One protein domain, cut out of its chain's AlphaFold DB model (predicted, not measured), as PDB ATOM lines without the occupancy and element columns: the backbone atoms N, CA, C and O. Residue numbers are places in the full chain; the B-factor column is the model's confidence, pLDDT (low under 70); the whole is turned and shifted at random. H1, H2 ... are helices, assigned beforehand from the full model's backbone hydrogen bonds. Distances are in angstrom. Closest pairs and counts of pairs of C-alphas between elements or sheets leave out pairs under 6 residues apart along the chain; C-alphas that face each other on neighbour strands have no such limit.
ATOM      1  N   ILE A 221     307.963 339.889 355.170       72.50
ATOM      2  CA  ILE A 221     308.430 341.243 354.845       72.50
ATOM      3  C   ILE A 221     307.768 341.776 353.567       72.50
ATOM      4  O   ILE A 221     308.235 342.748 352.976       72.50
ATOM      5  N   THR A 222     306.690 341.135 353.098       74.94
ATOM      6  CA  THR A 222     306.033 341.491 351.830       74.94
ATOM      7  C   THR A 222     305.493 342.915 351.860       74.94
ATOM      8  O   THR A 222     305.590 343.630 350.866       74.94
ATOM      9  N   GLN A 223     304.956 343.364 352.997       74.12
ATOM     10  CA  GLN A 223     304.462 344.733 353.120       74.12
ATOM     11  C   GLN A 223     305.599 345.759 353.042       74.12
ATOM     12  O   GLN A 223     305.470 346.734 352.303       74.12
ATOM     13  N   ASP A 224     306.718 345.510 353.727       73.25
ATOM     14  CA  ASP A 224     307.913 346.360 353.655       73.25
ATOM     15  C   ASP A 224     308.444 346.414 352.214       73.25
ATOM     16  O   ASP A 224     308.779 347.479 351.697       73.25
ATOM     17  N   PHE A 225     308.432 345.271 351.521       75.56
ATOM     18  CA  PHE A 225     308.783 345.173 350.107       75.56
ATOM     19  C   PHE A 225     307.856 345.995 349.204       75.56
ATOM     20  O   PHE A 225     308.335 346.748 348.358       75.56
ATOM     21  N   ILE A 226     306.535 345.900 349.378       77.06
ATOM     22  CA  ILE A 226     305.570 346.675 348.584       77.06
ATOM     23  C   ILE A 226     305.727 348.176 348.850       77.06
ATOM     24  O   ILE A 226     305.687 348.968 347.909       77.06
ATOM     25  N   GLN A 227     305.912 348.579 350.105       77.88
ATOM     26  CA  GLN A 227     306.036 349.992 350.458       77.88
ATOM     27  C   GLN A 227     307.338 350.607 349.941       77.88
ATOM     28  O   GLN A 227     307.291 351.676 349.338       77.88
ATOM     29  N   ASP A 228     308.476 349.939 350.128       73.75
ATOM     30  CA  ASP A 228     309.778 350.507 349.760       73.75
ATOM     31  C   ASP A 228     310.092 350.311 348.264       73.75
ATOM     32  O   ASP A 228     310.613 351.208 347.595       73.75
ATOM     33  N   PHE A 229     309.719 349.157 347.696       73.50
ATOM     34  CA  PHE A 229     310.042 348.804 346.310       73.50
ATOM     35  C   PHE A 229     308.873 348.978 345.333       73.50
ATOM     36  O   PHE A 229     309.064 349.468 344.215       73.50
ATOM     37  N   GLY A 230     307.653 348.632 345.752       70.38
ATOM     38  CA  GLY A 230     306.452 348.734 344.915       70.38
ATOM     39  C   GLY A 230     306.093 350.175 344.535       70.38
ATOM     40  O   GLY A 230     305.684 350.421 343.401       70.38
ATOM     41  N   GLN A 231     306.347 351.152 345.415       72.19
ATOM     42  CA  GLN A 231     306.155 352.579 345.100       72.19
ATOM     43  C   GLN A 231     307.062 353.086 343.970       72.19
ATOM     44  O   GLN A 231     306.757 354.096 343.338       72.19
ATOM     45  N   ARG A 232     308.171 352.394 343.691       66.25
ATOM     46  CA  ARG A 232     309.122 352.751 342.629       66.25
ATOM     47  C   ARG A 232     308.931 351.908 341.370       66.25
ATOM     48  O   ARG A 232     309.865 351.789 340.584       66.25
ATOM     49  N   SER A 233     307.761 351.282 341.210       72.88
ATOM     50  CA  SER A 233     307.454 350.339 340.122       72.88
ATOM     51  C   SER A 233     308.526 349.255 339.958       72.88
ATOM     52  O   SER A 233     308.783 348.804 338.847       72.88
ATOM     53  N   PHE A 234     309.161 348.851 341.067       72.62
ATOM     54  CA  PHE A 234     310.230 347.849 341.090       72.62
ATOM     55  C   PHE A 234     311.495 348.245 340.297       72.62
ATOM     56  O   PHE A 234     312.322 347.390 339.977       72.62
ATOM     57  N   PHE A 235     311.690 349.538 339.998       73.00
ATOM     58  CA  PHE A 235     312.905 350.021 339.343       73.00
ATOM     59  C   PHE A 235     314.077 350.128 340.322       73.00
ATOM     60  O   PHE A 235     313.978 350.710 341.407       73.00
ATOM     61  N   LEU A 236     315.227 349.619 339.890       73.00
ATOM     62  CA  LEU A 236     316.495 349.739 340.597       73.00
ATOM     63  C   LEU A 236     317.273 350.944 340.056       73.00
ATOM     64  O   LEU A 236     317.471 351.071 338.852       73.00
ATOM     65  N   LYS A 237     317.693 351.837 340.953       72.56
ATOM     66  CA  LYS A 237     318.558 352.993 340.683       72.56
ATOM     67  C   LYS A 237     319.709 352.981 341.689       72.56
ATOM     68  O   LYS A 237     319.633 352.288 342.701       72.56
ATOM     69  N   GLU A 238     320.734 353.799 341.475       71.00
ATOM     70  CA  GLU A 238     321.843 353.938 342.437       71.00
ATOM     71  C   GLU A 238     321.366 354.350 343.842       71.00
ATOM     72  O   GLU A 238     321.926 353.928 344.848       71.00
ATOM     73  N   SER A 239     320.269 355.109 343.924       76.00
ATOM     74  CA  SER A 239     319.630 355.538 345.174       76.00
ATOM     75  C   SER A 239     318.631 354.521 345.757       76.00
ATOM     76  O   SER A 239     317.774 354.889 346.572       76.00
ATOM     77  N   THR A 240     318.620 353.275 345.280       77.31
ATOM     78  CA  THR A 240     317.743 352.225 345.811       77.31
ATOM     79  C   THR A 240     318.228 351.771 347.187       77.31
ATOM     80  O   THR A 240     319.425 351.617 347.422       77.31
ATOM     81  N   SER A 241     317.289 351.549 348.113       79.88
ATOM     82  CA  SER A 241     317.619 351.079 349.456       79.88
ATOM     83  C   SER A 241     318.303 349.705 349.404       79.88
ATOM     84  O   SER A 241     318.032 348.865 348.541       79.88
ATOM     85  N   GLN A 242     319.180 349.440 350.371       78.00
ATOM     86  CA  GLN A 242     319.831 348.131 350.497       78.00
ATOM     87  C   GLN A 242     318.821 346.991 350.694       78.00
ATOM     88  O   GLN A 242     319.057 345.868 350.252       78.00
ATOM     89  N   PHE A 243     317.684 347.279 351.327       78.75
ATOM     90  CA  PHE A 243     316.592 346.327 351.490       78.75
ATOM     91  C   PHE A 243     315.965 345.949 350.139       78.75
ATOM     92  O   PHE A 243     315.839 344.759 349.833       78.75
ATOM     93  N   CYS A 244     315.654 346.933 349.290       78.31
ATOM     94  CA  CYS A 244     315.117 346.703 347.949       78.31
ATOM     95  C   CYS A 244     316.096 345.947 347.044       78.31
ATOM     96  O   CYS A 244     315.692 344.985 346.394       78.31
ATOM     97  N   LEU A 245     317.380 346.333 347.041       79.00
ATOM     98  CA  LEU A 245     318.423 345.640 346.272       79.00
ATOM     99  C   LEU A 245     318.478 344.153 346.639       79.00
ATOM    100  O   LEU A 245     318.427 343.289 345.770       79.00
ATOM    101  N   ARG A 246     318.500 343.822 347.933       76.94
ATOM    102  CA  ARG A 246     318.530 342.417 348.361       76.94
ATOM    103  C   ARG A 246     317.253 341.667 348.056       76.94
ATOM    104  O   ARG A 246     317.319 340.519 347.633       76.94
ATOM    105  N   SER A 247     316.108 342.297 348.274       78.12
ATOM    106  CA  SER A 247     314.821 341.659 348.014       78.12
ATOM    107  C   SER A 247     314.692 341.304 346.534       78.12
ATOM    108  O   SER A 247     314.336 340.176 346.199       78.12
ATOM    109  N   ALA A 248     315.086 342.218 345.644       80.19
ATOM    110  CA  ALA A 248     315.137 341.964 344.211       80.19
ATOM    111  C   ALA A 248     316.152 340.860 343.848       80.19
ATOM    112  O   ALA A 248     315.825 339.971 343.061       80.19
ATOM    113  N   PHE A 249     317.338 340.834 344.467       78.56
ATOM    114  CA  PHE A 249     318.318 339.756 344.273       78.56
ATOM    115  C   PHE A 249     317.788 338.381 344.724       78.56
ATOM    116  O   PHE A 249     317.879 337.407 343.982       78.56
ATOM    117  N   ILE A 250     317.192 338.280 345.916       77.69
ATOM    118  CA  ILE A 250     316.637 337.025 346.452       77.69
ATOM    119  C   ILE A 250     315.497 336.516 345.566       77.69
ATOM    120  O   ILE A 250     315.451 335.324 345.251       77.69
ATOM    121  N   LEU A 251     314.588 337.404 345.153       79.69
ATOM    122  CA  LEU A 251     313.457 337.056 344.293       79.69
ATOM    123  C   LEU A 251     313.922 336.555 342.925       79.69
ATOM    124  O   LEU A 251     313.487 335.490 342.492       79.69
ATOM    125  N   THR A 252     314.833 337.280 342.276       78.75
ATOM    126  CA  THR A 252     315.372 336.897 340.961       78.75
ATOM    127  C   THR A 252     316.170 335.598 341.032       78.75
ATOM    128  O   THR A 252     315.961 334.710 340.211       78.75
ATOM    129  N   THR A 253     317.011 335.422 342.054       80.75
ATOM    130  CA  THR A 253     317.788 334.187 342.254       80.75
ATOM    131  C   THR A 253     316.872 332.988 342.509       80.75
ATOM    132  O   THR A 253     317.092 331.917 341.952       80.75
ATOM    133  N   ARG A 254     315.808 333.146 343.313       80.50
ATOM    134  CA  ARG A 254     314.813 332.077 343.509       80.50
ATOM    135  C   ARG A 254     314.077 331.739 342.221       80.50
ATOM    136  O   ARG A 254     313.903 330.560 341.937       80.50
ATOM    137  N   PHE A 255     313.648 332.753 341.472       82.31
ATOM    138  CA  PHE A 255     312.947 332.564 340.203       82.31
ATOM    139  C   PHE A 255     313.816 331.810 339.189       82.31
ATOM    140  O   PHE A 255     313.343 330.882 338.542       82.31
ATOM    141  N   ASN A 256     315.104 332.151 339.121       80.94
ATOM    142  CA  ASN A 256     316.064 331.543 338.202       80.94
ATOM    143  C   ASN A 256     316.670 330.221 338.711       80.94
ATOM    144  O   ASN A 256     317.479 329.617 338.011       80.94
ATOM    145  N   GLY A 257     316.331 329.768 339.925       82.69
ATOM    146  CA  GLY A 257     316.944 328.579 340.529       82.69
ATOM    147  C   GLY A 257     318.438 328.733 340.852       82.69
ATOM    148  O   GLY A 257     319.138 327.736 341.010       82.69
ATOM    149  N   GLY A 258     318.937 329.966 340.951       81.06
ATOM    150  CA  GLY A 258     320.349 330.281 341.141       81.06
ATOM    151  C   GLY A 258     320.744 331.620 340.519       81.06
ATOM    152  O   GLY A 258     319.913 332.345 339.968       81.06
ATOM    153  N   ALA A 259     322.028 331.959 340.639       78.50
ATOM    154  CA  ALA A 259     322.604 333.080 339.906       78.50
ATOM    155  C   ALA A 259     322.826 332.671 338.444       78.50
ATOM    156  O   ALA A 259     323.303 331.569 338.172       78.50
ATOM    157  N   LEU A 260     322.491 333.563 337.514       77.88
ATOM    158  CA  LEU A 260     322.766 333.360 336.093       77.88
ATOM    159  C   LEU A 260     324.225 333.715 335.780       77.88
ATOM    160  O   LEU A 260     324.824 334.572 336.432       77.88
ATOM    161  N   SER A 261     324.801 333.050 334.779       78.31
ATOM    162  CA  SER A 261     326.128 333.391 334.264       78.31
ATOM    163  C   SER A 261     326.099 334.752 333.572       78.31
ATOM    164  O   SER A 261     325.214 334.990 332.755       78.31
ATOM    165  N   CYS A 262     327.094 335.600 333.832       77.88
ATOM    166  CA  CYS A 262     327.294 336.816 333.048       77.88
ATOM    167  C   CYS A 262     327.637 336.439 331.601       77.88
ATOM    168  O   CYS A 262     328.616 335.720 331.393       77.88
ATOM    169  N   ASN A 263     326.899 336.954 330.618       76.56
ATOM    170  CA  ASN A 263     327.204 336.722 329.206       76.56
ATOM    171  C   ASN A 263     327.696 337.998 328.504       76.56
ATOM    172  O   ASN A 263     327.129 338.448 327.509       76.56
ATOM    173  N   CYS A 264     328.749 338.612 329.050       80.12
ATOM    174  CA  CYS A 264     329.331 339.820 328.471       80.12
ATOM    175  C   CYS A 264     330.055 339.518 327.155       80.12
ATOM    176  O   CYS A 264     330.935 338.657 327.111       80.12
ATOM    177  N   ASP A 265     329.717 340.264 326.101       79.50
ATOM    178  CA  ASP A 265     330.383 340.171 324.802       79.50
ATOM    179  C   ASP A 265     331.861 340.564 324.940       79.50
ATOM    180  O   ASP A 265     332.194 341.708 325.263       79.50
ATOM    181  N   SER A 266     332.752 339.608 324.681       76.31
ATOM    182  CA  SER A 266     334.199 339.780 324.802       76.31
ATOM    183  C   SER A 266     334.774 340.818 323.835       76.31
ATOM    184  O   SER A 266     335.866 341.321 324.083       76.31
ATOM    185  N   LEU A 267     334.056 341.159 322.760       77.56
ATOM    186  CA  LEU A 267     334.458 342.191 321.803       77.56
ATOM    187  C   LEU A 267     334.013 343.597 322.224       77.56
ATOM    188  O   LEU A 267     334.516 344.581 321.683       77.56
ATOM    189  N   ARG A 268     333.055 343.706 323.153       70.94
ATOM    190  CA  ARG A 268     332.406 344.979 323.519       70.94
ATOM    191  C   ARG A 268     332.531 345.342 324.996       70.94
ATOM    192  O   ARG A 268     332.276 346.490 325.347       70.94
ATOM    193  N   ALA A 269     332.929 344.404 325.850       74.81
ATOM    194  CA  ALA A 269     333.114 344.615 327.279       74.81
ATOM    195  C   ALA A 269     334.601 344.617 327.670       74.81
ATOM    196  O   ALA A 269     335.404 343.839 327.164       74.81
ATOM    197  N   ILE A 270     334.958 345.458 328.642       76.19
ATOM    198  CA  ILE A 270     336.309 345.557 329.220       76.19
ATOM    199  C   ILE A 270     336.680 344.272 329.986       76.19
ATOM    200  O   ILE A 270     337.854 343.940 330.136       76.19
ATOM    201  N   LYS A 271     335.682 343.549 330.511       71.75
ATOM    202  CA  LYS A 271     335.849 342.308 331.277       71.75
ATOM    203  C   LYS A 271     334.787 341.287 330.873       71.75
ATOM    204  O   LYS A 271     333.657 341.653 330.571       71.75
ATOM    205  N   THR A 272     335.138 340.006 330.959       67.75
ATOM    206  CA  THR A 272     334.214 338.874 330.757       67.75
ATOM    207  C   THR A 272     333.236 338.677 331.921       67.75
ATOM    208  O   THR A 272     332.225 338.000 331.768       67.75
ATOM    209  N   GLY A 273     333.518 339.272 333.084       68.50
ATOM    210  CA  GLY A 273     332.619 339.289 334.238       68.50
ATOM    211  C   GLY A 273     331.754 340.550 334.285       68.50
ATOM    212  O   GLY A 273     332.249 341.654 334.051       68.50
ATOM    213  N   CYS A 274     330.485 340.380 334.648       72.25
ATOM    214  CA  CYS A 274     329.583 341.470 335.006       72.25
ATOM    215  C   CYS A 274     329.774 341.894 336.470       72.25
ATOM    216  O   CYS A 274     330.413 341.199 337.268       72.25
ATOM    217  N   GLN A 275     329.271 343.075 336.824       68.81
ATOM    218  CA  GLN A 275     329.469 343.646 338.154       68.81
ATOM    219  C   GLN A 275     328.812 342.764 339.247       68.81
ATOM    220  O   GLN A 275     327.615 342.478 339.156       68.81
ATOM    221  N   PRO A 276     329.546 342.321 340.293       60.78
ATOM    222  CA  PRO A 276     328.977 341.484 341.350       60.78
ATOM    223  C   PRO A 276     327.834 342.206 342.067       60.78
ATOM    224  O   PRO A 276     327.969 343.380 342.407       60.78
ATOM    225  N   PHE A 277     326.731 341.500 342.328       56.00
ATOM    226  CA  PHE A 277     325.523 342.029 342.985       56.00
ATOM    227  C   PHE A 277     324.769 343.132 342.218       56.00
ATOM    228  O   PHE A 277     323.787 343.660 342.744       56.00
ATOM    229  N   ALA A 278     325.161 343.451 340.980       58.94
ATOM    230  CA  ALA A 278     324.289 344.193 340.078       58.94
ATOM    231  C   ALA A 278     323.115 343.300 339.650       58.94
ATOM    232  O   ALA A 278     323.278 342.108 339.382       58.94
ATOM    233  N   ILE A 279     321.913 343.870 339.620       54.47
ATOM    234  CA  ILE A 279     320.708 343.181 339.157       54.47
ATOM    235  C   ILE A 279     320.514 343.569 337.694       54.47
ATOM    236  O   ILE A 279     320.168 344.710 337.393       54.47
ATOM    237  N   GLY A 280     320.785 342.613 336.808       57.34
ATOM    238  CA  GLY A 280     320.918 342.822 335.365       57.34
ATOM    239  C   GLY A 280     322.368 342.652 334.902       57.34
ATOM    240  O   GLY A 280     323.305 342.819 335.682       57.34
ATOM    241  N   GLU A 281     322.562 342.299 333.631       58.31
ATOM    242  CA  GLU A 281     323.886 342.117 333.020       58.31
ATOM    243  C   GLU A 281     324.568 343.470 332.750       58.31
ATOM    244  O   GLU A 281     324.736 343.892 331.608       58.31
ATOM    245  N   LEU A 282     324.968 344.188 333.805       66.31
ATOM    246  CA  LEU A 282     325.821 345.367 333.651       66.31
ATOM    247  C   LEU A 282     327.260 344.927 333.360       66.31
ATOM    248  O   LEU A 282     328.094 344.756 334.256       66.31
ATOM    249  N   CYS A 283     327.524 344.712 332.075       75.38
ATOM    250  CA  CYS A 283     328.863 344.585 331.522       75.38
ATOM    251  C   CYS A 283     329.525 345.962 331.472       75.38
ATOM    252  O   CYS A 283     328.907 346.954 331.090       75.38
ATOM    253  N   VAL A 284     330.795 346.032 331.860       75.94
ATOM    254  CA  VAL A 284     331.549 347.286 331.793       75.94
ATOM    255  C   VAL A 284     331.983 347.501 330.345       75.94
ATOM    256  O   VAL A 284     332.806 346.734 329.847       75.94
ATOM    257  N   CYS A 285     331.444 348.518 329.677       74.62
ATOM    258  CA  CYS A 285     331.810 348.881 328.305       74.62
ATOM    259  C   CYS A 285     332.907 349.965 328.286       74.62
ATOM    260  O   CYS A 285     332.971 350.767 329.221       74.62
ATOM    261  N   PRO A 286     333.762 350.016 327.248       72.94
ATOM    262  CA  PRO A 286     334.653 351.150 327.010       72.94
ATOM    263  C   PRO A 286     333.842 352.440 326.811       72.94
ATOM    264  O   PRO A 286     332.786 352.403 326.178       72.94
ATOM    265  N   THR A 287     334.332 353.553 327.364       70.06
ATOM    266  CA  THR A 287     333.800 354.911 327.138       70.06
ATOM    267  C   THR A 287     334.141 355.434 325.757       70.06
ATOM    268  O   THR A 287     335.316 355.240 325.365       70.06
TER     269      THR A 287
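AT A GLANCE: This is residues 221 to 287 of the 287 residues of the protein "Laminin subunit alpha" of Stylophora pistillata (UniProt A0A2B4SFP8). There is little regular structure here: the longer helix H2 and the short helix H1 make one end, and a long loop, residues 256 to 287, makes the other. This loop runs away from H2 to near Leu 267, folds back toward H2 near Ile 279, and runs out again to Thr 287. The printed part has 67 residues, 21 of them in the named helices H1 and H2, in that order, with no named strand; the class is all helix. The whole is loose, with a radius of gyration of the C-alphas of 13.9 A, and spans 43 by 29 by 16 A.

IN THESE COORDINATES: H2, residues 242 to 255, is 19.9 A long, from C-alpha 242 at (319.831, 348.131, 350.497) to C-alpha 255 at (312.947, 332.564, 340.203). H1 is residues 222 to 228, 10.0 A long.

HOW THE PARTS SIT: H2 only just touches H1, with 3 pairs of C-alphas within 8 A, and with its residues 244 to 247 alone. The closest C-alphas, of Asp 228 and Cys 244, are 6.8 A apart. The tilt is steep, 48 degrees, opposite ways. In H1 and H2 every O i to N i+4 pair is within hydrogen-bond range.

THE WHOLE: The C-alphas farthest apart, of Gln 223 and Leu 267, are 43.4 A apart. The printed part has no cut; the link H1 to H2 is long. pLDDT is under 70 at residues 232, 272 to 273 and 275 to 282.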